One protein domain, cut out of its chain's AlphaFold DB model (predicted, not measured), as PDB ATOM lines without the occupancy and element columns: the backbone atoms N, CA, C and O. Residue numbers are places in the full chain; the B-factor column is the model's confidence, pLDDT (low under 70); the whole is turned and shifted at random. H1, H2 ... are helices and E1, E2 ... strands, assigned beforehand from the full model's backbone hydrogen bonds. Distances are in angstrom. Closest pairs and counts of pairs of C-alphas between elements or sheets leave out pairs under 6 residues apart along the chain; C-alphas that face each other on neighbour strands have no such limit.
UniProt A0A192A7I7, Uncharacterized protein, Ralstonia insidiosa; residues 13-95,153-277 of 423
ATOM      1  N   GLY A  13      50.124-110.011  70.730       92.44
ATOM      2  CA  GLY A  13      49.742-108.634  70.512       92.44
ATOM      3  C   GLY A  13      50.750-107.850  69.698       92.44
ATOM      4  O   GLY A  13      51.862-108.303  69.411       92.44
ATOM      5  N   THR A  14      50.343-106.639  69.356       93.69
ATOM      6  CA  THR A  14      51.096-105.737  68.493       93.69
ATOM      7  C   THR A  14      51.418-104.462  69.255       93.69
ATOM      8  O   THR A  14      50.559-103.879  69.919       93.69
ATOM      9  N   VAL A  15      52.668-104.018  69.150       95.00
ATOM     10  CA  VAL A  15      53.093-102.692  69.594       95.00
ATOM     11  C   VAL A  15      52.996-101.738  68.413       95.00
ATOM     12  O   VAL A  15      53.523-102.020  67.336       95.00
ATOM     13  N   ARG A  16      52.318-100.608  68.605       92.38
ATOM     14  CA  ARG A  16      52.038 -99.615  67.562       92.38
ATOM     15  C   ARG A  16      52.627 -98.260  67.919       92.38
ATOM     16  O   ARG A  16      52.845 -97.947  69.087       92.38
ATOM     17  N   MET A  17      52.894 -97.473  66.881       91.81
ATOM     18  CA  MET A  17      53.430 -96.105  66.956       91.81
ATOM     19  C   MET A  17      52.579 -95.134  66.126       91.81
ATOM     20  O   MET A  17      53.070 -94.123  65.622       91.81
ATOM     21  N   GLY A  18      51.324 -95.488  65.886       89.06
ATOM     22  CA  GLY A  18      50.409 -94.716  65.069       89.06
ATOM     23  C   GLY A  18      49.113 -95.465  64.833       89.06
ATOM     24  O   GLY A  18      48.994 -96.637  65.193       89.06
ATOM     25  N   GLU A  19      48.167 -94.770  64.220       86.06
ATOM     26  CA  GLU A  19      46.888 -95.326  63.808       86.06
ATOM     27  C   GLU A  19      46.375 -94.649  62.532       86.06
ATOM     28  O   GLU A  19      46.714 -93.503  62.223       86.06
ATOM     29  N   THR A  20      45.513 -95.351  61.809       83.81
ATOM     30  CA  THR A  20      44.727 -94.794  60.708       83.81
ATOM     31  C   THR A  20      43.431 -94.223  61.263       83.81
ATOM     32  O   THR A  20      42.677 -94.938  61.924       83.81
ATOM     33  N   ARG A  21      43.158 -92.942  60.996       83.31
ATOM     34  CA  ARG A  21      41.911 -92.286  61.401       83.31
ATOM     35  C   ARG A  21      41.017 -92.008  60.200       83.31
ATOM     36  O   ARG A  21      41.537 -91.604  59.156       83.31
ATOM     37  N   PRO A  22      39.690 -92.151  60.363       79.19
ATOM     38  CA  PRO A  22      38.756 -91.795  59.315       79.19
ATOM     39  C   PRO A  22      38.808 -90.292  59.031       79.19
ATOM     40  O   PRO A  22      38.866 -89.471  59.954       79.19
ATOM     41  N   GLY A  23      38.776 -89.925  57.753       77.62
ATOM     42  CA  GLY A  23      38.651 -88.527  57.352       77.62
ATOM     43  C   GLY A  23      37.251 -87.974  57.655       77.62
ATOM     44  O   GLY A  23      36.232 -88.635  57.455       77.62
ATOM     45  N   LEU A  24      37.169 -86.734  58.147       77.44
ATOM     46  CA  LEU A  24      35.884 -86.068  58.399       77.44
ATOM     47  C   LEU A  24      35.239 -85.592  57.086       77.44
ATOM     48  O   LEU A  24      35.919 -85.059  56.212       77.44
ATOM     49  N   GLY A  25      33.914 -85.733  56.960       72.00
ATOM     50  CA  GLY A  25      33.140 -85.142  55.856       72.00
ATOM     51  C   GLY A  25      33.378 -85.765  54.475       72.00
ATOM     52  O   GLY A  25      33.237 -85.070  53.473       72.00
ATOM     53  N   GLY A  26      33.756 -87.046  54.410       66.69
ATOM     54  CA  GLY A  26      34.097 -87.726  53.153       66.69
ATOM     55  C   GLY A  26      35.530 -87.468  52.678       66.69
ATOM     56  O   GLY A  26      35.878 -87.845  51.560       66.69
ATOM     57  N   ALA A  27      36.360 -86.826  53.508       71.44
ATOM     58  CA  ALA A  27      37.798 -86.774  53.292       71.44
ATOM     59  C   ALA A  27      38.417 -88.177  53.409       71.44
ATOM     60  O   ALA A  27      37.909 -89.026  54.137       71.44
ATOM     61  N   GLU A  28      39.525 -88.401  52.701       70.69
ATOM     62  CA  GLU A  28      40.272 -89.657  52.796       70.69
ATOM     63  C   GLU A  28      40.844 -89.864  54.210       70.69
ATOM     64  O   GLU A  28      41.231 -88.904  54.891       70.69
ATOM     65  N   ASP A  29      40.917 -91.130  54.623       78.62
ATOM     66  CA  ASP A  29      41.562 -91.557  55.862       78.62
ATOM     67  C   ASP A  29      43.022 -91.104  55.902       78.62
ATOM     68  O   ASP A  29      43.735 -91.104  54.891       78.62
ATOM     69  N   TYR A  30      43.489 -90.729  57.089       80.31
ATOM     70  CA  TYR A  30      44.838 -90.213  57.273       80.31
ATOM     71  C   TYR A  30      45.572 -90.934  58.397       80.31
ATOM     72  O   TYR A  30      44.993 -91.387  59.386       80.31
ATOM     73  N   LEU A  31      46.886 -91.030  58.222       83.44
ATOM     74  CA  LEU A  31      47.782 -91.664  59.176       83.44
ATOM     75  C   LEU A  31      48.188 -90.671  60.258       83.44
ATOM     76  O   LEU A  31      48.680 -89.581  59.961       83.44
ATOM     77  N   VAL A  32      48.020 -91.077  61.510       85.38
ATOM     78  CA  VAL A  32      48.517 -90.360  62.680       85.38
ATOM     79  C   VAL A  32      49.704 -91.126  63.236       85.38
ATOM     80  O   VAL A  32      49.584 -92.293  63.593       85.38
ATOM     81  N   HIS A  33      50.857 -90.468  63.319       86.25
ATOM     82  CA  HIS A  33      52.038 -91.016  63.982       86.25
ATOM     83  C   HIS A  33      52.091 -90.537  65.433       86.25
ATOM     84  O   HIS A  33      51.895 -89.353  65.709       86.25
ATOM     85  N   PHE A  34      52.365 -91.454  66.356       89.69
ATOM     86  CA  PHE A  34      52.446 -91.177  67.786       89.69
ATOM     87  C   PHE A  34      53.888 -90.897  68.225       89.69
ATOM     88  O   PHE A  34      54.846 -91.412  67.651       89.69
ATOM     89  N   ASP A  35      54.030 -90.119  69.299       90.94
ATOM     90  CA  ASP A  35      55.280 -89.936  70.049       90.94
ATOM     91  C   ASP A  35      55.348 -90.835  71.303       90.94
ATOM     92  O   ASP A  35      56.054 -90.526  72.274       90.94
ATOM     93  N   TYR A  36      54.596 -91.940  71.279       93.00
ATOM     94  CA  TYR A  36      54.563 -92.999  72.284       93.00
ATOM     95  C   TYR A  36      54.143 -94.343  71.667       93.00
ATOM     96  O   TYR A  36      53.669 -94.408  70.532       93.00
ATOM     97  N   PHE A  37      54.342 -95.420  72.421       95.19
ATOM     98  CA  PHE A  37      53.910 -96.767  72.080       95.19
ATOM     99  C   PHE A  37      52.529 -97.080  72.651       95.19
ATOM    100  O   PHE A  37      52.232 -96.752  73.801       95.19
ATOM    101  N   GLU A  38      51.740 -97.834  71.895       94.12
ATOM    102  CA  GLU A  38      50.548 -98.515  72.399       94.12
ATOM    103  C   GLU A  38      50.680-100.024  72.213       94.12
ATOM    104  O   GLU A  38      51.255-100.480  71.225       94.12
ATOM    105  N   VAL A  39      50.178-100.807  73.173       94.75
ATOM    106  CA  VAL A  39      50.226-102.277  73.117       94.75
ATOM    107  C   VAL A  39      48.801-102.798  73.014       94.75
ATOM    108  O   VAL A  39      47.993-102.580  73.917       94.75
ATOM    109  N   HIS A  40      48.503-103.499  71.925       93.50
ATOM    110  CA  HIS A  40      47.169-104.006  71.619       93.50
ATOM    111  C   HIS A  40      47.156-105.524  71.495       93.50
ATOM    112  O   HIS A  40      48.164-106.142  71.153       93.50
ATOM    113  N   ASN A  41      45.989-106.109  71.740       91.75
ATOM    114  CA  ASN A  41      45.677-107.478  71.360       91.75
ATOM    115  C   ASN A  41      45.506-107.571  69.838       91.75
ATOM    116  O   ASN A  41      45.424-106.567  69.129       91.75
ATOM    117  N   ARG A  42      45.395-108.801  69.333       86.69
ATOM    118  CA  ARG A  42      45.054-109.067  67.927       86.69
ATOM    119  C   ARG A  42      43.567-108.902  67.606       86.69
ATOM    120  O   ARG A  42      43.191-109.009  66.444       86.69
ATOM    121  N   GLU A  43      42.743-108.660  68.619       85.62
ATOM    122  CA  GLU A  43      41.296-108.513  68.497       85.62
ATOM    123  C   GLU A  43      40.889-107.040  68.403       85.62
ATOM    124  O   GLU A  43      41.528-106.144  68.969       85.62
ATOM    125  N   ARG A  44      39.779-106.804  67.705       85.38
ATOM    126  CA  ARG A  44      39.111-105.506  67.674       85.38
ATOM    127  C   ARG A  44      37.953-105.500  68.660       85.38
ATOM    128  O   ARG A  44      37.235-106.486  68.802       85.38
ATOM    129  N   ASN A  45      37.766-104.361  69.306       87.62
ATOM    130  CA  ASN A  45      36.580-104.065  70.088       87.62
ATOM    131  C   ASN A  45      35.348-103.964  69.170       87.62
ATOM    132  O   ASN A  45      35.463-103.815  67.950       87.62
ATOM    133  N   ALA A  46      34.151-103.994  69.757       85.31
ATOM    134  CA  ALA A  46      32.891-103.894  69.012       85.31
ATOM    135  C   ALA A  46      32.733-102.572  68.231       85.31
ATOM    136  O   ALA A  46      31.992-102.517  67.254       85.31
ATOM    137  N   ASP A  47      33.439-101.519  68.644       81.44
ATOM    138  CA  ASP A  47      33.499-100.215  67.971       81.44
ATOM    139  C   ASP A  47      34.510-100.178  66.805       81.44
ATOM    140  O   ASP A  47      34.668 -99.151  66.149       81.44
ATOM    141  N   GLY A  48      35.210-101.288  66.543       77.94
ATOM    142  CA  GLY A  48      36.246-101.401  65.521       77.94
ATOM    143  C   GLY A  48      37.627-100.906  65.960       77.94
ATOM    144  O   GLY A  48      38.593-101.101  65.216       77.94
ATOM    145  N   SER A  49      37.761-100.320  67.157       83.06
ATOM    146  CA  SER A  49      39.055 -99.925  67.720       83.06
ATOM    147  C   SER A  49      39.880-101.147  68.129       83.06
ATOM    148  O   SER A  49      39.362-102.247  68.332       83.06
ATOM    149  N   TRP A  50      41.194-100.981  68.241       85.88
ATOM    150  CA  TRP A  50      42.073-102.069  68.660       85.88
ATOM    151  C   TRP A  50      42.019-102.265  70.171       85.88
ATOM    152  O   TRP A  50      42.329-101.341  70.926       85.88
ATOM    153  N   ALA A  51      41.694-103.478  70.621       91.25
ATOM    154  CA  ALA A  51      41.628-103.781  72.045       91.25
ATOM    155  C   ALA A  51      43.013-103.610  72.690       91.25
ATOM    156  O   ALA A  51      43.996-104.181  72.217       91.25
ATOM    157  N   LYS A  52      43.122-102.806  73.755       92.50
ATOM    158  CA  LYS A  52      44.390-102.619  74.482       92.50
ATOM    159  C   LYS A  52      44.759-103.903  75.228       92.50
ATOM    160  O   LYS A  52      43.910-104.521  75.866       92.50
ATOM    161  N   HIS A  53      46.030-104.296  75.169       93.62
ATOM    162  CA  HIS A  53      46.516-105.448  75.927       93.62
ATOM    163  C   HIS A  53      46.600-105.077  77.417       93.62
ATOM    164  O   HIS A  53      47.141-104.014  77.722       93.62
ATOM    165  N   PRO A  54      46.212-105.946  78.372       92.69
ATOM    166  CA  PRO A  54      46.316-105.664  79.816       92.69
ATOM    167  C   PRO A  54      47.721-105.260  80.303       92.69
ATOM    168  O   PRO A  54      47.892-104.629  81.345       92.69
ATOM    169  N   ILE A  55      48.758-105.616  79.540       93.44
ATOM    170  CA  ILE A  55      50.146-105.229  79.838       93.44
ATOM    171  C   ILE A  55      50.408-103.745  79.589       93.44
ATOM    172  O   ILE A  55      51.299-103.183  80.215       93.44
ATOM    173  N   HIS A  56      49.638-103.109  78.709       93.25
ATOM    174  CA  HIS A  56      49.732-101.681  78.453       93.25
ATOM    175  C   HIS A  56      49.502-100.899  79.753       93.25
ATOM    176  O   HIS A  56      50.351-100.105  80.155       93.25
ATOM    177  N   ASP A  57      48.439-101.226  80.488       90.69
ATOM    178  CA  ASP A  57      48.135-100.590  81.773       90.69
ATOM    179  C   ASP A  57      49.188-100.925  82.838       90.69
ATOM    180  O   ASP A  57      49.608-100.047  83.594       90.69
ATOM    181  N   LYS A  58      49.696-102.171  82.864       91.56
ATOM    182  CA  LYS A  58      50.819-102.559  83.741       91.56
ATOM    183  C   LYS A  58      52.078-101.721  83.462       91.56
ATOM    184  O   LYS A  58      52.782-101.350  84.400       91.56
ATOM    185  N   LEU A  59      52.377-101.421  82.197       91.88
ATOM    186  CA  LEU A  59      53.512-100.581  81.799       91.88
ATOM    187  C   LEU A  59      53.301 -99.118  82.210       91.88
ATOM    188  O   LEU A  59      54.200 -98.520  82.796       91.88
ATOM    189  N   HIS A  60      52.106 -98.562  81.999       89.19
ATOM    190  CA  HIS A  60      51.783 -97.208  82.462       89.19
ATOM    191  C   HIS A  60      51.836 -97.077  83.985       89.19
ATOM    192  O   HIS A  60      52.299 -96.062  84.499       89.19
ATOM    193  N   ASN A  61      51.387 -98.093  84.721       86.62
ATOM    194  CA  ASN A  61      51.453 -98.085  86.179       86.62
ATOM    195  C   ASN A  61      52.896 -98.174  86.689       86.62
ATOM    196  O   ASN A  61      53.225 -97.475  87.642       86.62
ATOM    197  N   ARG A  62      53.774 -98.943  86.028       85.38
ATOM    198  CA  ARG A  62      55.218 -98.913  86.319       85.38
ATOM    199  C   ARG A  62      55.809 -97.520  86.099       85.38
ATOM    200  O   ARG A  62      56.396 -96.972  87.020       85.38
ATOM    201  N   LEU A  63      55.517 -96.882  84.965       84.62
ATOM    202  CA  LEU A  63      55.966 -95.507  84.696       84.62
ATOM    203  C   LEU A  63      55.496 -94.489  85.751       84.62
ATOM    204  O   LEU A  63      56.240 -93.568  86.087       84.62
ATOM    205  N   LYS A  64      54.273 -94.645  86.281       81.56
ATOM    206  CA  LYS A  64      53.759 -93.813  87.387       81.56
ATOM    207  C   LYS A  64      54.586 -93.988  88.659       81.56
ATOM    208  O   LYS A  64      54.860 -93.005  89.341       81.56
ATOM    209  N   LEU A  65      54.949 -95.229  88.982       78.06
ATOM    210  CA  LEU A  65      55.758 -95.556  90.158       78.06
ATOM    211  C   LEU A  65      57.188 -95.029  90.023       78.06
ATOM    212  O   LEU A  65      57.735 -94.513  90.993       78.06
ATOM    213  N   ASP A  66      57.741 -95.050  88.811       75.38
ATOM    214  CA  ASP A  66      59.085 -94.551  88.499       75.38
ATOM    215  C   ASP A  66      59.162 -93.005  88.458       75.38
ATOM    216  O   ASP A  66      60.125 -92.425  87.953       75.38
ATOM    217  N   GLY A  67      58.136 -92.307  88.961       66.19
ATOM    218  CA  GLY A  67      58.135 -90.856  89.155       66.19
ATOM    219  C   GLY A  67      58.106 -90.034  87.866       66.19
ATOM    220  O   GLY A  67      58.414 -88.840  87.893       66.19
ATOM    221  N   HIS A  68      57.756 -90.636  86.728       63.19
ATOM    222  CA  HIS A  68      57.664 -89.896  85.475       63.19
ATOM    223  C   HIS A  68      56.444 -88.966  85.529       63.19
ATOM    224  O   HIS A  68      55.341 -89.391  85.872       63.19
ATOM    225  N   ALA A  69      56.638 -87.679  85.224       55.09
ATOM    226  CA  ALA A  69      55.557 -86.699  85.192       55.09
ATOM    227  C   ALA A  69      54.729 -86.859  83.905       55.09
ATOM    228  O   ALA A  69      55.279 -86.969  82.805       55.09
ATOM    229  N   GLY A  70      53.401 -86.892  84.048       58.00
ATOM    230  CA  GLY A  70      52.471 -86.942  82.920       58.00
ATOM    231  C   GLY A  70      52.582 -85.711  82.023       58.00
ATOM    232  O   GLY A  70      53.160 -84.689  82.392       58.00
ATOM    233  N   THR A  71      52.022 -85.799  80.820       55.84
ATOM    234  CA  THR A  71      51.902 -84.627  79.942       55.84
ATOM    235  C   THR A  71      50.847 -83.645  80.467       55.84
ATOM    236  O   THR A  71      50.109 -83.957  81.399       55.84
ATOM    237  N   ALA A  72      50.743 -82.454  79.865       47.75
ATOM    238  CA  ALA A  72      49.767 -81.424  80.250       47.75
ATOM    239  C   ALA A  72      48.293 -81.901  80.240       47.75
ATOM    240  O   ALA A  72      47.446 -81.257  80.850       47.75
ATOM    241  N   THR A  73      47.987 -83.030  79.586       51.75
ATOM    242  CA  THR A  73      46.666 -83.685  79.560       51.75
ATOM    243  C   THR A  73      46.478 -84.758  80.642       51.75
ATOM    244  O   THR A  73      45.436 -85.403  80.683       51.75
ATOM    245  N   GLY A  74      47.460 -84.976  81.522       56.19
ATOM    246  CA  GLY A  74      47.409 -85.977  82.597       56.19
ATOM    247  C   GLY A  74      47.750 -87.408  82.166       56.19
ATOM    248  O   GLY A  74      47.940 -88.271  83.023       56.19
ATOM    249  N   GLU A  75      47.900 -87.673  80.864       65.62
ATOM    250  CA  GLU A  75      48.309 -88.985  80.358       65.62
ATOM    251  C   GLU A  75      49.837 -89.120  80.306       65.62
ATOM    252  O   GLU A  75      50.565 -88.256  79.795       65.62
ATOM    253  N   LEU A  76      50.331 -90.230  80.856       79.75
ATOM    254  CA  LEU A  76      51.734 -90.626  80.803       79.75
ATOM    255  C   LEU A  76      52.008 -91.334  79.490       79.75
ATOM    256  O   LEU A  76      51.471 -92.406  79.257       79.75
ATOM    257  N   LYS A  77      52.866 -90.763  78.652       89.69
ATOM    258  CA  LYS A  77      53.243 -91.342  77.361       89.69
ATOM    259  C   LYS A  77      54.241 -92.490  77.541       89.69
ATOM    260  O   LYS A  77      55.330 -92.280  78.071       89.69
ATOM    261  N   LEU A  78      53.895 -93.687  77.064       93.00
ATOM    262  CA  LEU A  78      54.762 -94.868  77.105       93.00
ATOM    263  C   LEU A  78      55.848 -94.766  76.026       93.00
ATOM    264  O   LEU A  78      55.603 -95.068  74.865       93.00
ATOM    265  N   ARG A  79      57.054 -94.319  76.387       93.81
ATOM    266  CA  ARG A  79      58.176 -94.167  75.434       93.81
ATOM    267  C   ARG A  79      59.231 -95.261  75.524       93.81
ATOM    268  O   ARG A  79      60.114 -95.320  74.672       93.81
ATOM    269  N   GLU A  80      59.143 -96.114  76.533       94.88
ATOM    270  CA  GLU A  80      60.097 -97.186  76.791       94.88
ATOM    271  C   GLU A  80      59.338 -98.445  77.199       94.88
ATOM    272  O   GLU A  80      58.464 -98.391  78.061       94.88
ATOM    273  N   ILE A  81      59.654 -99.573  76.566       96.38
ATOM    274  CA  ILE A  81      59.088-100.879  76.909       96.38
ATOM    275  C   ILE A  81      60.248-101.821  77.248       96.38
ATOM    276  O   ILE A  81      61.098-102.041  76.382       96.38
ATOM    277  N   PRO A  82      60.305-102.384  78.470       96.44
ATOM    278  CA  PRO A  82      61.290-103.398  78.819       96.44
ATOM    279  C   PRO A  82      60.964-104.701  78.084       96.44
ATOM    280  O   PRO A  82      59.846-105.224  78.176       96.44
ATOM    281  N   ILE A  83      61.935-105.203  77.329       97.00
ATOM    282  CA  ILE A  83      61.780-106.362  76.456       97.00
ATOM    283  C   ILE A  83      62.963-107.326  76.556       97.00
ATOM    284  O   ILE A  83      64.074-106.963  76.933       97.00
ATOM    285  N   THR A  84      62.727-108.560  76.129       96.62
ATOM    286  CA  THR A  84      63.768-109.559  75.861       96.62
ATOM    287  C   THR A  84      63.555-110.160  74.475       96.62
ATOM    288  O   THR A  84      62.439-110.164  73.946       96.62
ATOM    289  N   LEU A  85      64.627-110.649  73.854       96.75
ATOM    290  CA  LEU A  85      64.545-111.291  72.543       96.75
ATOM    291  C   LEU A  85      64.323-112.806  72.711       96.75
ATOM    292  O   LEU A  85      65.057-113.434  73.476       96.75
ATOM    293  N   PRO A  86      63.330-113.404  72.024       95.31
ATOM    294  CA  PRO A  86      63.017-114.832  72.147       95.31
ATOM    295  C   PRO A  86      64.024-115.753  71.445       95.31
ATOM    296  O   PRO A  86      64.090-116.938  71.771       95.31
ATOM    297  N   TYR A  87      64.791-115.218  70.490       96.19
ATOM    298  CA  TYR A  87      65.686-115.972  69.613       96.19
ATOM    299  C   TYR A  87      67.062-115.320  69.519       96.19
ATOM    300  O   TYR A  87      67.195-114.100  69.598       96.19
ATOM    301  N   ASN A  88      68.075-116.145  69.296       97.31
ATOM    302  CA  ASN A  88      69.426-115.755  68.946       97.31
ATOM    303  C   ASN A  88      69.520-115.407  67.461       97.31
ATOM    304  O   ASN A  88      70.137-114.405  67.118       97.31
ATOM    305  N   ASN A  89      68.866-116.160  66.572       96.88
ATOM    306  CA  ASN A  89      68.955-115.916  65.138       96.88
ATOM    307  C   ASN A  89      68.211-114.630  64.700       96.88
ATOM    308  O   ASN A  89      66.976-114.576  64.768       96.88
ATOM    309  N   PRO A  90      68.907-113.624  64.124       96.19
ATOM    310  CA  PRO A  90      68.279-112.386  63.661       96.19
ATOM    311  C   PRO A  90      67.185-112.593  62.610       96.19
ATOM    312  O   PRO A  90      66.250-111.800  62.550       96.19
ATOM    313  N   LYS A  91      67.258-113.665  61.804       93.00
ATOM    314  CA  LYS A  91      66.250-113.973  60.775       93.00
ATOM    315  C   LYS A  91      64.893-114.356  61.364       93.00
ATOM    316  O   LYS A  91      63.893-114.263  60.656       93.00
ATOM    317  N   LEU A  92      64.849-114.815  62.616       93.12
ATOM    318  CA  LEU A  92      63.601-115.095  63.330       93.12
ATOM    319  C   LEU A  92      63.057-113.840  64.022       93.12
ATOM    320  O   LEU A  92      61.848-113.664  64.094       93.12
ATOM    321  N   LEU A  93      63.939-112.944  64.469       94.75
ATOM    322  CA  LEU A  93      63.563-111.708  65.158       94.75
ATOM    323  C   LEU A  93      63.073-110.614  64.212       94.75
ATOM    324  O   LEU A  93      62.096-109.932  64.510       94.75
ATOM    325  N   LEU A  94      63.787-110.408  63.104       93.06
ATOM    326  CA  LEU A  94      63.573-109.307  62.176       93.06
ATOM    327  C   LEU A  94      63.188-109.830  60.800       93.06
ATOM    328  O   LEU A  94      63.874-110.663  60.209       93.06
ATOM    329  N   THR A  95      62.115-109.268  60.257       90.44
ATOM    330  CA  THR A  95      61.722-109.479  58.863       90.44
ATOM    331  C   THR A  95      61.652-108.133  58.166       90.44
ATOM    332  O   THR A  95      60.966-107.230  58.637       90.44
ATOM    333  N   LEU A 153      59.651-106.546  63.945       96.31
ATOM    334  CA  LEU A 153      60.499-107.027  65.037       96.31
ATOM    335  C   LEU A 153      59.648-107.821  66.027       96.31
ATOM    336  O   LEU A 153      58.659-107.290  66.530       96.31
ATOM    337  N   ILE A 154      60.066-109.045  66.330       95.44
ATOM    338  CA  ILE A 154      59.456-109.919  67.332       95.44
ATOM    339  C   ILE A 154      60.254-109.846  68.640       95.44
ATOM    340  O   ILE A 154      61.484-109.928  68.636       95.44
ATOM    341  N   PHE A 155      59.559-109.701  69.767       96.88
ATOM    342  CA  PHE A 155      60.154-109.611  71.105       96.88
ATOM    343  C   PHE A 155      59.173-110.063  72.190       96.88
ATOM    344  O   PHE A 155      57.978-110.193  71.953       96.88
ATOM    345  N   ARG A 156      59.663-110.275  73.410       96.12
ATOM    346  CA  ARG A 156      58.834-110.513  74.597       96.12
ATOM    347  C   ARG A 156      58.828-109.272  75.466       96.12
ATOM    348  O   ARG A 156      59.876-108.667  75.663       96.12
ATOM    349  N   ILE A 157      57.669-108.906  76.000       95.81
ATOM    350  CA  ILE A 157      57.557-107.821  76.979       95.81
ATOM    351  C   ILE A 157      57.703-108.419  78.379       95.81
ATOM    352  O   ILE A 157      57.078-109.431  78.691       95.81
ATOM    353  N   GLU A 158      58.510-107.794  79.234       92.12
ATOM    354  CA  GLU A 158      58.696-108.265  80.609       92.12
ATOM    355  C   GLU A 158      57.412-108.139  81.447       92.12
ATOM    356  O   GLU A 158      56.767-107.082  81.467       92.12
ATOM    357  N   GLY A 159      57.083-109.195  82.198       86.12
ATOM    358  CA  GLY A 159      55.861-109.291  83.010       86.12
ATOM    359  C   GLY A 159      54.682-109.978  82.308       86.12
ATOM    360  O   GLY A 159      53.543-109.814  82.748       86.12
ATOM    361  N   GLN A 160      54.956-110.689  81.211       85.06
ATOM    362  CA  GLN A 160      54.026-111.621  80.571       85.06
ATOM    363  C   GLN A 160      54.119-113.012  81.190       85.06
ATOM    364  O   GLN A 160      55.198-113.433  81.603       85.06
ATOM    365  N   ASP A 161      52.987-113.711  81.209       79.00
ATOM    366  CA  ASP A 161      52.860-115.009  81.872       79.00
ATOM    367  C   ASP A 161      53.300-116.175  80.970       79.00
ATOM    368  O   ASP A 161      53.863-117.153  81.459       79.00
ATOM    369  N   ASP A 162      53.085-116.072  79.651       84.25
ATOM    370  CA  ASP A 162      53.463-117.117  78.692       84.25
ATOM    371  C   ASP A 162      54.872-116.876  78.107       84.25
ATOM    372  O   ASP A 162      55.080-115.896  77.381       84.25
ATOM    373  N   PRO A 163      55.845-117.773  78.367       79.12
ATOM    374  CA  PRO A 163      57.202-117.641  77.864       79.12
ATOM    375  C   PRO A 163      57.349-117.959  76.374       79.12
ATOM    376  O   PRO A 163      58.383-117.611  75.827       79.12
ATOM    377  N   PHE A 164      56.407-118.613  75.689       80.88
ATOM    378  CA  PHE A 164      56.537-118.909  74.246       80.88
ATOM    379  C   PHE A 164      55.863-117.882  73.350       80.88
ATOM    380  O   PHE A 164      56.158-117.785  72.160       80.88
ATOM    381  N   SER A 165      55.003-117.083  73.951       86.31
ATOM    382  CA  SER A 165      54.303-116.003  73.306       86.31
ATOM    383  C   SER A 165      55.185-114.784  73.046       86.31
ATOM    384  O   SER A 165      56.085-114.453  73.824       86.31
ATOM    385  N   VAL A 166      54.902-114.078  71.952       94.12
ATOM    386  CA  VAL A 166      55.663-112.894  71.536       94.12
ATOM    387  C   VAL A 166      54.762-111.717  71.175       94.12
ATOM    388  O   VAL A 166      53.581-111.863  70.874       94.12
ATOM    389  N   PHE A 167      55.349-110.529  71.192       95.50
ATOM    390  CA  PHE A 167      54.792-109.302  70.647       95.50
ATOM    391  C   PHE A 167      55.519-108.951  69.361       95.50
ATOM    392  O   PHE A 167      56.691-109.293  69.179       95.50
ATOM    393  N   VAL A 168      54.829-108.230  68.486       94.88
ATOM    394  CA  VAL A 168      55.412-107.741  67.241       94.88
ATOM    395  C   VAL A 168      55.284-106.226  67.133       94.88
ATOM    396  O   VAL A 168      54.259-105.645  67.480       94.88
ATOM    397  N   LEU A 169      56.333-105.573  66.645       95.06
ATOM    398  CA  LEU A 169      56.296-104.186  66.188       95.06
ATOM    399  C   LEU A 169      56.409-104.182  64.671       95.06
ATOM    400  O   LEU A 169      57.406-104.667  64.132       95.06
ATOM    401  N   HIS A 170      55.443-103.566  63.997       92.50
ATOM    402  CA  HIS A 170      55.534-103.289  62.569       92.50
ATOM    403  C   HIS A 170      55.891-101.821  62.321       92.50
ATOM    404  O   HIS A 170      55.434-100.918  63.024       92.50
ATOM    405  N   SER A 171      56.705-101.562  61.300       91.12
ATOM    406  CA  SER A 171      57.024-100.205  60.870       91.12
ATOM    407  C   SER A 171      57.302-100.131  59.373       91.12
ATOM    408  O   SER A 171      58.060-100.940  58.834       91.12
ATOM    409  N   ALA A 172      56.760 -99.099  58.726       89.50
ATOM    410  CA  ALA A 172      57.156 -98.683  57.379       89.50
ATOM    411  C   ALA A 172      58.242 -97.590  57.363       89.50
ATOM    412  O   ALA A 172      58.732 -97.192  56.302       89.50
ATOM    413  N   GLY A 173      58.641 -97.096  58.540       88.12
ATOM    414  CA  GLY A 173      59.607 -96.014  58.685       88.12
ATOM    415  C   GLY A 173      61.039 -96.464  58.394       88.12
ATOM    416  O   GLY A 173      61.538 -97.420  58.989       88.12
ATOM    417  N   ARG A 174      61.741 -95.721  57.529       88.50
ATOM    418  CA  ARG A 174      63.150 -95.977  57.176       88.50
ATOM    419  C   ARG A 174      64.078 -95.928  58.395       88.50
ATOM    420  O   ARG A 174      64.948 -96.783  58.522       88.50
ATOM    421  N   ASN A 175      63.854 -94.978  59.304       91.56
ATOM    422  CA  ASN A 175      64.675 -94.797  60.507       91.56
ATOM    423  C   ASN A 175      64.571 -95.999  61.451       91.56
ATOM    424  O   ASN A 175      65.595 -96.534  61.874       91.56
ATOM    425  N   THR A 176      63.348 -96.470  61.721       93.56
ATOM    426  CA  THR A 176      63.107 -97.688  62.510       93.56
ATOM    427  C   THR A 176      63.763 -98.893  61.842       93.56
ATOM    428  O   THR A 176      64.533 -99.611  62.475       93.56
ATOM    429  N   ALA A 177      63.517 -99.083  60.543       93.12
ATOM    430  CA  ALA A 177      64.047-100.201  59.772       93.12
ATOM    431  C   ALA A 177      65.582-100.283  59.834       93.12
ATOM    432  O   ALA A 177      66.140-101.316  60.203       93.12
ATOM    433  N   GLN A 178      66.264 -99.183  59.515       93.50
ATOM    434  CA  GLN A 178      67.722 -99.122  59.493       93.50
ATOM    435  C   GLN A 178      68.320 -99.301  60.891       93.50
ATOM    436  O   GLN A 178      69.295-100.038  61.053       93.50
ATOM    437  N   THR A 179      67.725 -98.659  61.898       95.56
ATOM    438  CA  THR A 179      68.217 -98.717  63.278       95.56
ATOM    439  C   THR A 179      68.106-100.128  63.840       95.56
ATOM    440  O   THR A 179      69.102-100.674  64.312       95.56
ATOM    441  N   LEU A 180      66.923-100.746  63.749       96.88
ATOM    442  CA  LEU A 180      66.687-102.069  64.322       96.88
ATOM    443  C   LEU A 180      67.548-103.142  63.654       96.88
ATOM    444  O   LEU A 180      68.200-103.910  64.357       96.88
ATOM    445  N   VAL A 181      67.627-103.159  62.319       95.94
ATOM    446  CA  VAL A 181      68.469-104.128  61.599       95.94
ATOM    447  C   VAL A 181      69.931-103.976  61.974       95.94
ATOM    448  O   VAL A 181      70.565-104.952  62.376       95.94
ATOM    449  N   THR A 182      70.459-102.753  61.909       97.12
ATOM    450  CA  THR A 182      71.870-102.509  62.219       97.12
ATOM    451  C   THR A 182      72.186-102.947  63.643       97.12
ATOM    452  O   THR A 182      73.165-103.657  63.863       97.12
ATOM    453  N   LYS A 183      71.345-102.579  64.613       97.25
ATOM    454  CA  LYS A 183      71.587-102.896  66.019       97.25
ATOM    455  C   LYS A 183      71.452-104.375  66.337       97.25
ATOM    456  O   LYS A 183      72.334-104.900  67.005       97.25
ATOM    457  N   VAL A 184      70.407-105.055  65.866       97.75
ATOM    458  CA  VAL A 184      70.234-106.492  66.136       97.75
ATOM    459  C   VAL A 184      71.391-107.292  65.545       97.75
ATOM    460  O   VAL A 184      71.973-108.109  66.251       97.75
ATOM    461  N   HIS A 185      71.795-107.021  64.300       97.44
ATOM    462  CA  HIS A 185      72.935-107.717  63.695       97.44
ATOM    463  C   HIS A 185      74.265-107.379  64.376       97.44
ATOM    464  O   HIS A 185      75.079-108.275  64.601       97.44
ATOM    465  N   SER A 186      74.479-106.112  64.747       97.56
ATOM    466  CA  SER A 186      75.694-105.694  65.454       97.56
ATOM    467  C   SER A 186      75.788-106.335  66.837       97.56
ATOM    468  O   SER A 186      76.835-106.866  67.187       97.56
ATOM    469  N   MET A 187      74.695-106.341  67.608       97.75
ATOM    470  CA  MET A 187      74.637-106.995  68.918       97.75
ATOM    471  C   MET A 187      74.794-108.508  68.797       97.75
ATOM    472  O   MET A 187      75.557-109.092  69.555       97.75
ATOM    473  N   HIS A 188      74.158-109.139  67.806       97.81
ATOM    474  CA  HIS A 188      74.312-110.571  67.552       97.81
ATOM    475  C   HIS A 188      75.781-110.943  67.334       97.81
ATOM    476  O   HIS A 188      76.292-111.859  67.974       97.81
ATOM    477  N   ALA A 189      76.480-110.198  66.473       97.75
ATOM    478  CA  ALA A 189      77.900-110.413  66.225       97.75
ATOM    479  C   ALA A 189      78.755-110.112  67.469       97.75
ATOM    480  O   ALA A 189      79.612-110.913  67.838       97.75
ATOM    481  N   ALA A 190      78.500-108.989  68.147       97.12
ATOM    482  CA  ALA A 190      79.276-108.551  69.305       97.12
ATOM    483  C   ALA A 190      79.117-109.470  70.528       97.12
ATOM    484  O   ALA A 190      80.059-109.624  71.303       97.12
ATOM    485  N   PHE A 191      77.952-110.094  70.707       97.38
ATOM    486  CA  PHE A 191      77.648-110.932  71.871       97.38
ATOM    487  C   PHE A 191      77.932-112.426  71.651       97.38
ATOM    488  O   PHE A 191      77.654-113.260  72.519       97.38
ATOM    489  N   GLY A 192      78.545-112.774  70.514       96.12
ATOM    490  CA  GLY A 192      78.915-114.148  70.178       96.12
ATOM    491  C   GLY A 192      77.709-115.001  69.799       96.12
ATOM    492  O   GLY A 192      77.583-116.123  70.280       96.12
ATOM    493  N   ASN A 193      76.829-114.456  68.958       97.06
ATOM    494  CA  ASN A 193      75.584-115.069  68.489       97.06
ATOM    495  C   ASN A 193      74.556-115.341  69.599       97.06
ATOM    496  O   ASN A 193      73.712-116.220  69.457       97.06
ATOM    497  N   ARG A 194      74.622-114.590  70.705       97.12
ATOM    498  CA  ARG A 194      73.645-114.654  71.794       97.12
ATOM    499  C   ARG A 194      72.882-113.346  71.915       97.12
ATOM    500  O   ARG A 194      73.474-112.290  72.112       97.12
ATOM    501  N   LEU A 195      71.565-113.431  71.828       97.50
ATOM    502  CA  LEU A 195      70.630-112.328  72.029       97.50
ATOM    503  C   LEU A 195      69.593-112.643  73.113       97.50
ATOM    504  O   LEU A 195      69.036-111.720  73.709       97.50
ATOM    505  N   THR A 196      69.339-113.924  73.387       96.44
ATOM    506  CA  THR A 196      68.403-114.364  74.427       96.44
ATOM    507  C   THR A 196      68.935-114.079  75.830       96.44
ATOM    508  O   THR A 196      70.140-114.147  76.072       96.44
ATOM    509  N   GLY A 197      68.033-113.793  76.770       94.88
ATOM    510  CA  GLY A 197      68.373-113.559  78.181       94.88
ATOM    511  C   GLY A 197      68.936-112.170  78.493       94.88
ATOM    512  O   GLY A 197      69.100-111.829  79.660       94.88
ATOM    513  N   ILE A 198      69.204-111.348  77.477       97.38
ATOM    514  CA  ILE A 198      69.711-109.986  77.658       97.38
ATOM    515  C   ILE A 198      68.532-109.035  77.927       97.38
ATOM    516  O   ILE A 198      67.621-108.968  77.095       97.38
ATOM    517  N   PRO A 199      68.540-108.269  79.035       96.94
ATOM    518  CA  PRO A 199      67.527-107.252  79.288       96.94
ATOM    519  C   PRO A 199      67.718-106.073  78.328       96.94
ATOM    520  O   PRO A 199      68.780-105.444  78.263       96.94
ATOM    521  N   MET A 200      66.676-105.772  77.560       97.69
ATOM    522  CA  MET A 200      66.674-104.699  76.572       97.69
ATOM    523  C   MET A 200      65.483-103.767  76.791       97.69
ATOM    524  O   MET A 200      64.518-104.090  77.481       97.69
ATOM    525  N   THR A 201      65.541-102.598  76.168       97.81
ATOM    526  CA  THR A 201      64.439-101.643  76.121       97.81
ATOM    527  C   THR A 201      64.162-101.278  74.671       97.81
ATOM    528  O   THR A 201      65.062-100.863  73.933       97.81
ATOM    529  N   LEU A 202      62.898-101.401  74.270       97.81
ATOM    530  CA  LEU A 202      62.381-100.783  73.059       97.81
ATOM    531  C   LEU A 202      62.087 -99.318  73.384       97.81
ATOM    532  O   LEU A 202      61.180 -99.015  74.160       97.81
ATOM    533  N   LYS A 203      62.888 -98.412  72.831       96.56
ATOM    534  CA  LYS A 203      62.881 -96.989  73.168       96.56
ATOM    535  C   LYS A 203      62.427 -96.160  71.983       96.56
ATOM    536  O   LYS A 203      62.930 -96.316  70.873       96.56
ATOM    537  N   MET A 204      61.510 -95.236  72.228       94.81
ATOM    538  CA  MET A 204      61.115 -94.263  71.231       94.81
ATOM    539  C   MET A 204      62.138 -93.130  71.171       94.81
ATOM    540  O   MET A 204      62.481 -92.523  72.187       94.81
ATOM    541  N   ARG A 205      62.622 -92.835  69.967       94.38
ATOM    542  CA  ARG A 205      63.528 -91.719  69.692       94.38
ATOM    543  C   ARG A 205      62.933 -90.792  68.656       94.38
ATOM    544  O   ARG A 205      62.105 -91.206  67.855       94.38
ATOM    545  N   ASN A 206      63.391 -89.550  68.650       90.94
ATOM    546  CA  ASN A 206      63.079 -88.579  67.618       90.94
ATOM    547  C   ASN A 206      64.317 -88.270  66.774       90.94
ATOM    548  O   ASN A 206      65.458 -88.323  67.232       90.94
ATOM    549  N   THR A 207      64.084 -87.947  65.513       84.56
ATOM    550  CA  THR A 207      65.077 -87.349  64.626       84.56
ATOM    551  C   THR A 207      64.386 -86.326  63.736       84.56
ATOM    552  O   THR A 207      63.186 -86.428  63.481       84.56
ATOM    553  N   VAL A 208      65.131 -85.327  63.276       76.50
ATOM    554  CA  VAL A 208      64.664 -84.408  62.238       76.50
ATOM    555  C   VAL A 208      65.222 -84.935  60.925       76.50
ATOM    556  O   VAL A 208      66.435 -85.075  60.782       76.50
ATOM    557  N   SER A 209      64.345 -85.294  59.990       64.75
ATOM    558  CA  SER A 209      64.752 -85.809  58.685       64.75
ATOM    559  C   SER A 209      64.463 -84.777  57.603       64.75
ATOM    560  O   SER A 209      63.414 -84.136  57.612       64.75
ATOM    561  N   ALA A 210      65.374 -84.636  56.641       58.53
ATOM    562  CA  ALA A 210      65.134 -83.803  55.464       58.53
ATOM    563  C   ALA A 210      63.942 -84.320  54.631       58.53
ATOM    564  O   ALA A 210      63.239 -83.529  54.013       58.53
ATOM    565  N   ASP A 211      63.670 -85.631  54.679       60.81
ATOM    566  CA  ASP A 211      62.557 -86.274  53.967       60.81
ATOM    567  C   ASP A 211      61.177 -85.956  54.570       60.81
ATOM    568  O   ASP A 211      60.157 -86.293  53.970       60.81
ATOM    569  N   SER A 212      61.125 -85.374  55.775       59.88
ATOM    570  CA  SER A 212      59.887 -85.118  56.523       59.88
ATOM    571  C   SER A 212      59.524 -83.635  56.607       59.88
ATOM    572  O   SER A 212      58.869 -83.229  57.565       59.88
ATOM    573  N   ASP A 213      59.959 -82.812  55.647       62.78
ATOM    574  CA  ASP A 213      59.731 -81.357  55.638       62.78
ATOM    575  C   ASP A 213      60.159 -80.681  56.962       62.78
ATOM    576  O   ASP A 213      59.472 -79.810  57.493       62.78
ATOM    577  N   ASN A 214      61.290 -81.116  57.538       63.09
ATOM    578  CA  ASN A 214      61.802 -80.683  58.849       63.09
ATOM    579  C   ASN A 214      60.870 -80.953  60.052       63.09
ATOM    580  O   ASN A 214      61.097 -80.415  61.137       63.09
ATOM    581  N   SER A 215      59.857 -81.813  59.916       66.31
ATOM    582  CA  SER A 215      59.063 -82.282  61.059       66.31
ATOM    583  C   SER A 215      59.819 -83.338  61.878       66.31
ATOM    584  O   SER A 215      60.604 -84.126  61.337       66.31
ATOM    585  N   SER A 216      59.593 -83.362  63.196       77.81
ATOM    586  CA  SER A 216      60.167 -84.382  64.078       77.81
ATOM    587  C   SER A 216      59.533 -85.747  63.799       77.81
ATOM    588  O   SER A 216      58.327 -85.918  63.985       77.81
ATOM    589  N   VAL A 217      60.350 -86.723  63.405       84.50
ATOM    590  CA  VAL A 217      59.931 -88.105  63.146       84.50
ATOM    591  C   VAL A 217      60.333 -88.989  64.314       84.50
ATOM    592  O   VAL A 217      61.514 -89.073  64.664       84.50
ATOM    593  N   PHE A 218      59.353 -89.684  64.883       91.38
ATOM    594  CA  PHE A 218      59.581 -90.685  65.917       91.38
ATOM    595  C   PHE A 218      59.868 -92.057  65.299       91.38
ATOM    596  O   PHE A 218      59.277 -92.443  64.289       91.38
ATOM    597  N   TYR A 219      60.812 -92.787  65.884       94.25
ATOM    598  CA  TYR A 219      61.205 -94.125  65.455       94.25
ATOM    599  C   TYR A 219      61.522 -95.011  66.659       94.25
ATOM    600  O   TYR A 219      61.867 -94.520  67.737       94.25
ATOM    601  N   ALA A 220      61.409 -96.324  66.466       96.50
ATOM    602  CA  ALA A 220      61.763 -97.291  67.494       96.50
ATOM    603  C   ALA A 220      63.250 -97.641  67.425       96.50
ATOM    604  O   ALA A 220      63.803 -97.903  66.354       96.50
ATOM    605  N   ASP A 221      63.868 -97.675  68.595       97.12
ATOM    606  CA  ASP A 221      65.252 -98.047  68.808       97.12
ATOM    607  C   ASP A 221      65.349 -99.188  69.826       97.12
ATOM    608  O   ASP A 221      64.518 -99.309  70.724       97.12
ATOM    609  N   LEU A 222      66.391-100.005  69.705       97.44
ATOM    610  CA  LEU A 222      66.697-101.088  70.631       97.44
ATOM    611  C   LEU A 222      67.942-100.723  71.447       97.44
ATOM    612  O   LEU A 222      68.994-100.401  70.884       97.44
ATOM    613  N   VAL A 223      67.835-100.737  72.773       97.44
ATOM    614  CA  VAL A 223      68.949-100.422  73.684       97.44
ATOM    615  C   VAL A 223      69.071-101.471  74.783       97.44
ATOM    616  O   VAL A 223      68.090-102.122  75.126       97.44
ATOM    617  N   LEU A 224      70.273-101.635  75.337       97.69
ATOM    618  CA  LEU A 224      70.470-102.426  76.553       97.69
ATOM    619  C   LEU A 224      69.834-101.702  77.742       97.69
ATOM    620  O   LEU A 224      69.856-100.470  77.797       97.69
ATOM    621  N   ARG A 225      69.281-102.473  78.678       95.88
ATOM    622  CA  ARG A 225      68.627-101.951  79.874       95.88
ATOM    623  C   ARG A 225      69.499-102.210  81.099       95.88
ATOM    624  O   ARG A 225      69.815-103.357  81.386       95.88
ATOM    625  N   ASP A 226      69.886-101.141  81.790       93.75
ATOM    626  CA  ASP A 226      70.629-101.156  83.063       93.75
ATOM    627  C   ASP A 226      71.997-101.869  83.053       93.75
ATOM    628  O   ASP A 226      72.591-102.071  84.109       93.75
ATOM    629  N   ILE A 227      72.521-102.228  81.877       96.38
ATOM    630  CA  ILE A 227      73.789-102.952  81.726       96.38
ATOM    631  C   ILE A 227      74.620-102.405  80.567       96.38
ATOM    632  O   ILE A 227      74.091-101.896  79.572       96.38
ATOM    633  N   ASN A 228      75.940-102.552  80.667       96.81
ATOM    634  CA  ASN A 228      76.847-102.241  79.560       96.81
ATOM    635  C   ASN A 228      77.027-103.443  78.601       96.81
ATOM    636  O   ASN A 228      76.661-104.572  78.937       96.81
ATOM    637  N   PRO A 229      77.612-103.247  77.400       96.69
ATOM    638  CA  PRO A 229      77.784-104.332  76.431       96.69
ATOM    639  C   PRO A 229      78.590-105.531  76.949       96.69
ATOM    640  O   PRO A 229      78.264-106.663  76.615       96.69
ATOM    641  N   ASN A 230      79.611-105.315  77.785       97.31
ATOM    642  CA  ASN A 230      80.430-106.408  78.321       97.31
ATOM    643  C   ASN A 230      79.658-107.237  79.359       97.31
ATOM    644  O   ASN A 230      79.791-108.458  79.411       97.31
ATOM    645  N   GLU A 231      78.841-106.582  80.181       97.44
ATOM    646  CA  GLU A 231      77.913-107.242  81.100       97.44
ATOM    647  C   GLU A 231      76.834-108.014  80.347       97.44
ATOM    648  O   GLU A 231      76.553-109.150  80.716       97.44
ATOM    649  N   ALA A 232      76.300-107.464  79.252       97.50
ATOM    650  CA  ALA A 232      75.333-108.159  78.404       97.50
ATOM    651  C   ALA A 232      75.876-109.496  77.884       97.50
ATOM    652  O   ALA A 232      75.160-110.494  77.924       97.50
ATOM    653  N   VAL A 233      77.155-109.556  77.489       97.94
ATOM    654  CA  VAL A 233      77.802-110.824  77.109       97.94
ATOM    655  C   VAL A 233      77.797-111.822  78.266       97.94
ATOM    656  O   VAL A 233      77.442-112.981  78.067       97.94
ATOM    657  N   LYS A 234      78.155-111.384  79.480       98.00
ATOM    658  CA  LYS A 234      78.176-112.256  80.667       98.00
ATOM    659  C   LYS A 234      76.782-112.773  81.014       98.00
ATOM    660  O   LYS A 234      76.628-113.966  81.254       98.00
ATOM    661  N   VAL A 235      75.776-111.896  80.998       97.75
ATOM    662  CA  VAL A 235      74.371-112.254  81.244       97.75
ATOM    663  C   VAL A 235      73.889-113.272  80.213       97.75
ATOM    664  O   VAL A 235      73.304-114.285  80.581       97.75
ATOM    665  N   ALA A 236      74.195-113.057  78.933       97.50
ATOM    666  CA  ALA A 236      73.807-113.971  77.866       97.50
ATOM    667  C   ALA A 236      74.471-115.351  77.997       97.50
ATOM    668  O   ALA A 236      73.827-116.373  77.773       97.50
ATOM    669  N   MET A 237      75.755-115.394  78.372       97.62
ATOM    670  CA  MET A 237      76.476-116.649  78.617       97.62
ATOM    671  C   MET A 237      75.899-117.416  79.806       97.62
ATOM    672  O   MET A 237      75.737-118.632  79.739       97.62
ATOM    673  N   GLU A 238      75.588-116.708  80.887       97.75
ATOM    674  CA  GLU A 238      74.992-117.306  82.077       97.75
ATOM    675  C   GLU A 238      73.589-117.852  81.784       97.75
ATOM    676  O   GLU A 238      73.269-118.976  82.165       97.75
ATOM    677  N   TYR A 239      72.784-117.111  81.023       96.62
ATOM    678  CA  TYR A 239      71.475-117.570  80.569       96.62
ATOM    679  C   TYR A 239      71.574-118.825  79.687       96.62
ATOM    680  O   TYR A 239      70.850-119.796  79.902       96.62
ATOM    681  N   GLU A 240      72.514-118.851  78.735       96.81
ATOM    682  CA  GLU A 240      72.782-120.026  77.897       96.81
ATOM    683  C   GLU A 240      73.207-121.244  78.743       96.81
ATOM    684  O   GLU A 240      72.761-122.365  78.488       96.81
ATOM    685  N   ARG A 241      74.048-121.039  79.766       97.06
ATOM    686  CA  ARG A 241      74.470-122.096  80.698       97.06
ATOM    687  C   ARG A 241      73.272-122.685  81.442       97.06
ATOM    688  O   ARG A 241      73.114-123.903  81.454       97.06
ATOM    689  N   GLN A 242      72.414-121.832  82.000       97.06
ATOM    690  CA  GLN A 242      71.209-122.256  82.719       97.06
ATOM    691  C   GLN A 242      70.246-123.037  81.817       97.06
ATOM    692  O   GLN A 242      69.724-124.071  82.230       97.06
ATOM    693  N   GLN A 243      70.045-122.590  80.573       95.56
ATOM    694  CA  GLN A 243      69.228-123.323  79.605       95.56
ATOM    695  C   GLN A 243      69.789-124.725  79.337       95.56
ATOM    696  O   GLN A 243      69.049-125.704  79.419       95.56
ATOM    697  N   LYS A 244      71.099-124.843  79.086       95.38
ATOM    698  CA  LYS A 244      71.750-126.139  78.836       95.38
ATOM    699  C   LYS A 244      71.662-127.077  80.037       95.38
ATOM    700  O   LYS A 244      71.398-128.260  79.856       95.38
ATOM    701  N   GLU A 245      71.839-126.558  81.250       97.12
ATOM    702  CA  GLU A 245      71.707-127.338  82.490       97.12
ATOM    703  C   GLU A 245      70.285-127.853  82.711       97.12
ATOM    704  O   GLU A 245      70.101-128.977  83.171       97.12
ATOM    705  N   ALA A 246      69.279-127.067  82.322       96.25
ATOM    706  CA  ALA A 246      67.881-127.483  82.339       96.25
ATOM    707  C   ALA A 246      67.500-128.420  81.173       96.25
ATOM    708  O   ALA A 246      66.367-128.898  81.124       96.25
ATOM    709  N   GLY A 247      68.409-128.679  80.224       96.06
ATOM    710  CA  GLY A 247      68.132-129.464  79.016       96.06
ATOM    711  C   GLY A 247      67.314-128.718  77.953       96.06
ATOM    712  O   GLY A 247      66.733-129.350  77.074       96.06
ATOM    713  N   PHE A 248      67.247-127.386  78.021       93.81
ATOM    714  CA  PHE A 248      66.560-126.554  77.038       93.81
ATOM    715  C   PHE A 248      67.465-126.282  75.828       93.81
ATOM    716  O   PHE A 248      68.463-125.566  75.929       93.81
ATOM    717  N   ASP A 249      67.101-126.833  74.667       94.44
ATOM    718  CA  ASP A 249      67.842-126.648  73.416       94.44
ATOM    719  C   ASP A 249      67.264-125.496  72.579       94.44
ATOM    720  O   ASP A 249      66.391-125.664  71.721       94.44
ATOM    721  N   GLN A 250      67.785-124.296  72.833       94.38
ATOM    722  CA  GLN A 250      67.444-123.089  72.081       94.38
ATOM    723  C   GLN A 250      67.813-123.204  70.591       94.38
ATOM    724  O   GLN A 250      67.091-122.685  69.741       94.38
ATOM    725  N   GLY A 251      68.914-123.887  70.256       94.94
ATOM    726  CA  GLY A 251      69.390-124.018  68.879       94.94
ATOM    727  C   GLY A 251      68.470-124.898  68.036       94.94
ATOM    728  O   GLY A 251      68.050-124.488  66.954       94.94
ATOM    729  N   ALA A 252      68.093-126.065  68.564       94.75
ATOM    730  CA  ALA A 252      67.150-126.967  67.906       94.75
ATOM    731  C   ALA A 252      65.767-126.322  67.721       94.75
ATOM    732  O   ALA A 252      65.144-126.474  66.667       94.75
ATOM    733  N   MET A 253      65.300-125.553  68.714       92.75
ATOM    734  CA  MET A 253      64.049-124.798  68.606       92.75
ATOM    735  C   MET A 253      64.104-123.776  67.460       92.75
ATOM    736  O   MET A 253      63.182-123.699  66.648       92.75
ATOM    737  N   GLU A 254      65.184-123.000  67.362       94.75
ATOM    738  CA  GLU A 254      65.346-122.005  66.299       94.75
ATOM    739  C   GLU A 254      65.495-122.633  64.912       94.75
ATOM    740  O   GLU A 254      64.951-122.107  63.941       94.75
ATOM    741  N   GLU A 255      66.180-123.770  64.797       95.00
ATOM    742  CA  GLU A 255      66.285-124.496  63.532       95.00
ATOM    743  C   GLU A 255      64.911-124.975  63.045       95.00
ATOM    744  O   GLU A 255      64.558-124.762  61.881       95.00
ATOM    745  N   ALA A 256      64.094-125.536  63.942       92.06
ATOM    746  CA  ALA A 256      62.725-125.927  63.622       92.06
ATOM    747  C   ALA A 256      61.884-124.723  63.162       92.06
ATOM    748  O   ALA A 256      61.187-124.803  62.147       92.06
ATOM    749  N   LEU A 257      61.995-123.578  63.846       90.31
ATOM    750  CA  LEU A 257      61.298-122.344  63.466       90.31
ATOM    751  C   LEU A 257      61.764-121.791  62.115       90.31
ATOM    752  O   LEU A 257      60.947-121.298  61.341       90.31
ATOM    753  N   LEU A 258      63.050-121.896  61.779       90.75
ATOM    754  CA  LEU A 258      63.556-121.487  60.466       90.75
ATOM    755  C   LEU A 258      63.004-122.366  59.342       90.75
ATOM    756  O   LEU A 258      62.643-121.847  58.285       90.75
ATOM    757  N   GLN A 259      62.911-123.679  59.568       89.06
ATOM    758  CA  GLN A 259      62.303-124.604  58.610       89.06
ATOM    759  C   GLN A 259      60.810-124.304  58.417       89.06
ATOM    760  O   GLN A 259      60.333-124.273  57.282       89.06
ATOM    761  N   LEU A 260      60.092-124.020  59.507       86.12
ATOM    762  CA  LEU A 260      58.692-123.593  59.485       86.12
ATOM    763  C   LEU A 260      58.515-122.276  58.717       86.12
ATOM    764  O   LEU A 260      57.691-122.187  57.802       86.12
ATOM    765  N   LYS A 261      59.358-121.278  58.998       83.38
ATOM    766  CA  LYS A 261      59.356-119.988  58.301       83.38
ATOM    767  C   LYS A 261      59.619-120.144  56.803       83.38
ATOM    768  O   LYS A 261      58.943-119.510  55.998       83.38
ATOM    769  N   ALA A 262      60.543-121.023  56.410       83.00
ATOM    770  CA  ALA A 262      60.816-121.315  55.002       83.00
ATOM    771  C   ALA A 262      59.606-121.930  54.272       83.00
ATOM    772  O   ALA A 262      59.415-121.687  53.083       83.00
ATOM    773  N   GLN A 263      58.756-122.681  54.977       77.19
ATOM    774  CA  GLN A 263      57.525-123.264  54.424       77.19
ATOM    775  C   GLN A 263      56.343-122.278  54.386       77.19
ATOM    776  O   GLN A 263      55.343-122.543  53.714       77.19
ATOM    777  N   SER A 264      56.475-121.133  55.064       72.00
ATOM    778  CA  SER A 264      55.409-120.154  55.313       72.00
ATOM    779  C   SER A 264      55.333-119.018  54.295       72.00
ATOM    780  O   SER A 264      54.637-118.033  54.527       72.00
ATOM    781  N   GLN A 265      56.013-119.121  53.147       61.56
ATOM    782  CA  GLN A 265      56.143-118.001  52.201       61.56
ATOM    783  C   GLN A 265      54.802-117.473  51.628       61.56
ATOM    784  O   GLN A 265      54.787-116.408  51.014       61.56
ATOM    785  N   PHE A 266      53.688-118.194  51.835       57.50
ATOM    786  CA  PHE A 266      52.326-117.827  51.404       57.50
ATOM    787  C   PHE A 266      51.264-117.907  52.498       57.50
ATOM    788  O   PHE A 266      50.072-117.978  52.206       57.50
ATOM    789  N   ALA A 267      51.702-117.863  53.747       56.69
ATOM    790  CA  ALA A 267      50.881-117.489  54.874       56.69
ATOM    791  C   ALA A 267      49.741-116.502  54.524       56.69
ATOM    792  O   ALA A 267      50.029-115.469  53.889       56.69
ATOM    793  N   PRO A 268      48.478-116.760  54.928       53.28
ATOM    794  CA  PRO A 268      47.446-115.735  54.850       53.28
ATOM    795  C   PRO A 268      47.964-114.478  55.556       53.28
ATOM    796  O   PRO A 268      48.605-114.584  56.597       53.28
ATOM    797  N   PRO A 269      47.788-113.286  54.971       58.53
ATOM    798  CA  PRO A 269      48.299-112.080  55.592       58.53
ATOM    799  C   PRO A 269      47.698-111.915  56.985       58.53
ATOM    800  O   PRO A 269      46.526-112.218  57.202       58.53
ATOM    801  N   GLU A 270      48.487-111.357  57.901       68.88
ATOM    802  CA  GLU A 270      47.933-110.736  59.102       68.88
ATOM    803  C   GLU A 270      46.759-109.816  58.722       68.88
ATOM    804  O   GLU A 270      46.753-109.225  57.625       68.88
ATOM    805  N   ASP A 271      45.788-109.692  59.634       70.56
ATOM    806  CA  ASP A 271      44.656-108.786  59.454       70.56
ATOM    807  C   ASP A 271      45.193-107.417  59.026       70.56
ATOM    808  O   ASP A 271      46.046-106.830  59.698       70.56
ATOM    809  N   PHE A 272      44.717-106.935  57.873       66.88
ATOM    810  CA  PHE A 272      45.144-105.666  57.292       66.88
ATOM    811  C   PHE A 272      45.103-104.540  58.309       66.88
ATOM    812  O   PHE A 272      45.997-103.702  58.341       66.88
ATOM    813  N   GLY A 273      44.120-104.579  59.198       70.25
ATOM    814  CA  GLY A 273      43.998-103.635  60.276       70.25
ATOM    815  C   GLY A 273      45.227-103.474  61.181       70.25
ATOM    816  O   GLY A 273      45.451-102.377  61.686       70.25
ATOM    817  N   GLN A 274      46.016-104.533  61.391       81.00
ATOM    818  CA  GLN A 274      47.218-104.496  62.240       81.00
ATOM    819  C   GLN A 274      48.353-103.684  61.607       81.00
ATOM    820  O   GLN A 274      49.280-103.260  62.295       81.00
ATOM    821  N   VAL A 275      48.288-103.483  60.290       82.19
ATOM    822  CA  VAL A 275      49.326-102.827  59.488       82.19
ATOM    823  C   VAL A 275      48.788-101.707  58.605       82.19
ATOM    824  O   VAL A 275      49.532-101.137  57.808       82.19
ATOM    825  N   GLN A 276      47.508-101.370  58.757       82.44
ATOM    826  CA  GLN A 276      46.812-100.333  58.000       82.44
ATOM    827  C   GLN A 276      47.526 -98.985  58.120       82.44
ATOM    828  O   GLN A 276      47.588 -98.234  57.152       82.44
ATOM    829  N   ASP A 277      48.189 -98.744  59.255       80.62
ATOM    830  CA  ASP A 277      48.904 -97.497  59.543       80.62
ATOM    831  C   ASP A 277      50.121 -97.244  58.639       80.62
ATOM    832  O   ASP A 277      50.774 -96.206  58.729       80.62
TER     833      ASP A 277
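What this domain is: This is residues 13 to 95 and 153 to 277 of the 423 residues of an uncharacterized protein of Ralstonia insidiosa (UniProt A0A192A7I7). One long sheet of eight strands, curled like part of a barrel, folds back on itself: E3 and E2 face E6, E5, E4, E7 and E8, with E1 as the hinge. H3 packs along one face over the edge strand E8, H1 crosses the opposite face, and H4 and H5 make a corner off the sheet, far from the E1-E2 hairpin. The printed part has 208 residues with five named helices and eight named strands, in the order E1 E2 E3 H1 E4 H2 E5 E6 H3 E7 E8 H4 H5. The sheet, E3 E2 E1 E6 E5 E4 E7 E8, is mixed, and the class is mixed helices and strands. The whole is compact, with a radius of gyration of the C-alphas of 18.4 A and spans of 62 by 45 by 37 A.

How they stand to each other: The strongly twisted sheet runs E3, residues 50 to 52, E2, 30 to 44, E1, 13 to 21, E6, 166 to 171, E5, 153 to 157, E4, 80 to 84, E7, 200 to 208, and E8, 216 to 224. E1, E2 and E3 form a meander, each strand the antiparallel neighbour of the one before; N 16 and O 38 are 2.8 A apart, within hydrogen-bond range. E2 bends by 121 degrees at residue 36. E1 and E6 are parallel, with N 15 to O 168 at 2.8 A. The hairpin E7 and E8 has N 203 to O 221 at 2.8 A. Across the fold, the closest C-alphas of E2 and E8, Asp 35 and Phe 218, are 6.0 A apart. H3, residues 174 to 190, is on the sheet at a height of 9.0 A, over E8 and along it at 7 degrees on the local plane; Thr 176 and Tyr 219 have their closest C-alphas, 5.0 A. H1, residues 54 to 65, is on the opposite face at a height of 9.7 A, across the strands at 64 degrees to E4 on the local plane. H2, residues 90 to 93, only grazes the sheet. H5, residues 250 to 263, touches H2 with residues 254 to 258 alone; the closest C-alphas are Leu 92 and Leu 258, 7.0 A. H4, residues 229 to 245, is not on the sheet, is near H3 with 7 pairs of C-alphas within 10 A, and is about perpendicular to H5, at 87 degrees. In H1, H3, H4 and H5 every O i to N i+4 pair is within hydrogen-bond range; H2 is too short for one.

Where its parts are: E1 begins at C-alpha 13, (49.742, -108.634, 70.512), and H5 ends at C-alpha 263, (57.525, -123.264, 54.424). From first to last C-alpha E7 is 24.9 A, E8 24.2 A, H4 24.6 A and H3 23.8 A.

The domain as a whole: The C-alphas of Gly 25 and Glu 245, the two farthest apart, are 63.1 A apart. Residues 96 to 152 are not printed; C-alphas 95 and 153 are 6.8 A apart across the cut. Of the links printed whole, H1 to E4 is long, and residues 262 to 269 stand free. Confidence is under 70 at residues 26, 67 to 75, 209 to 215, 265 to 270 and 272.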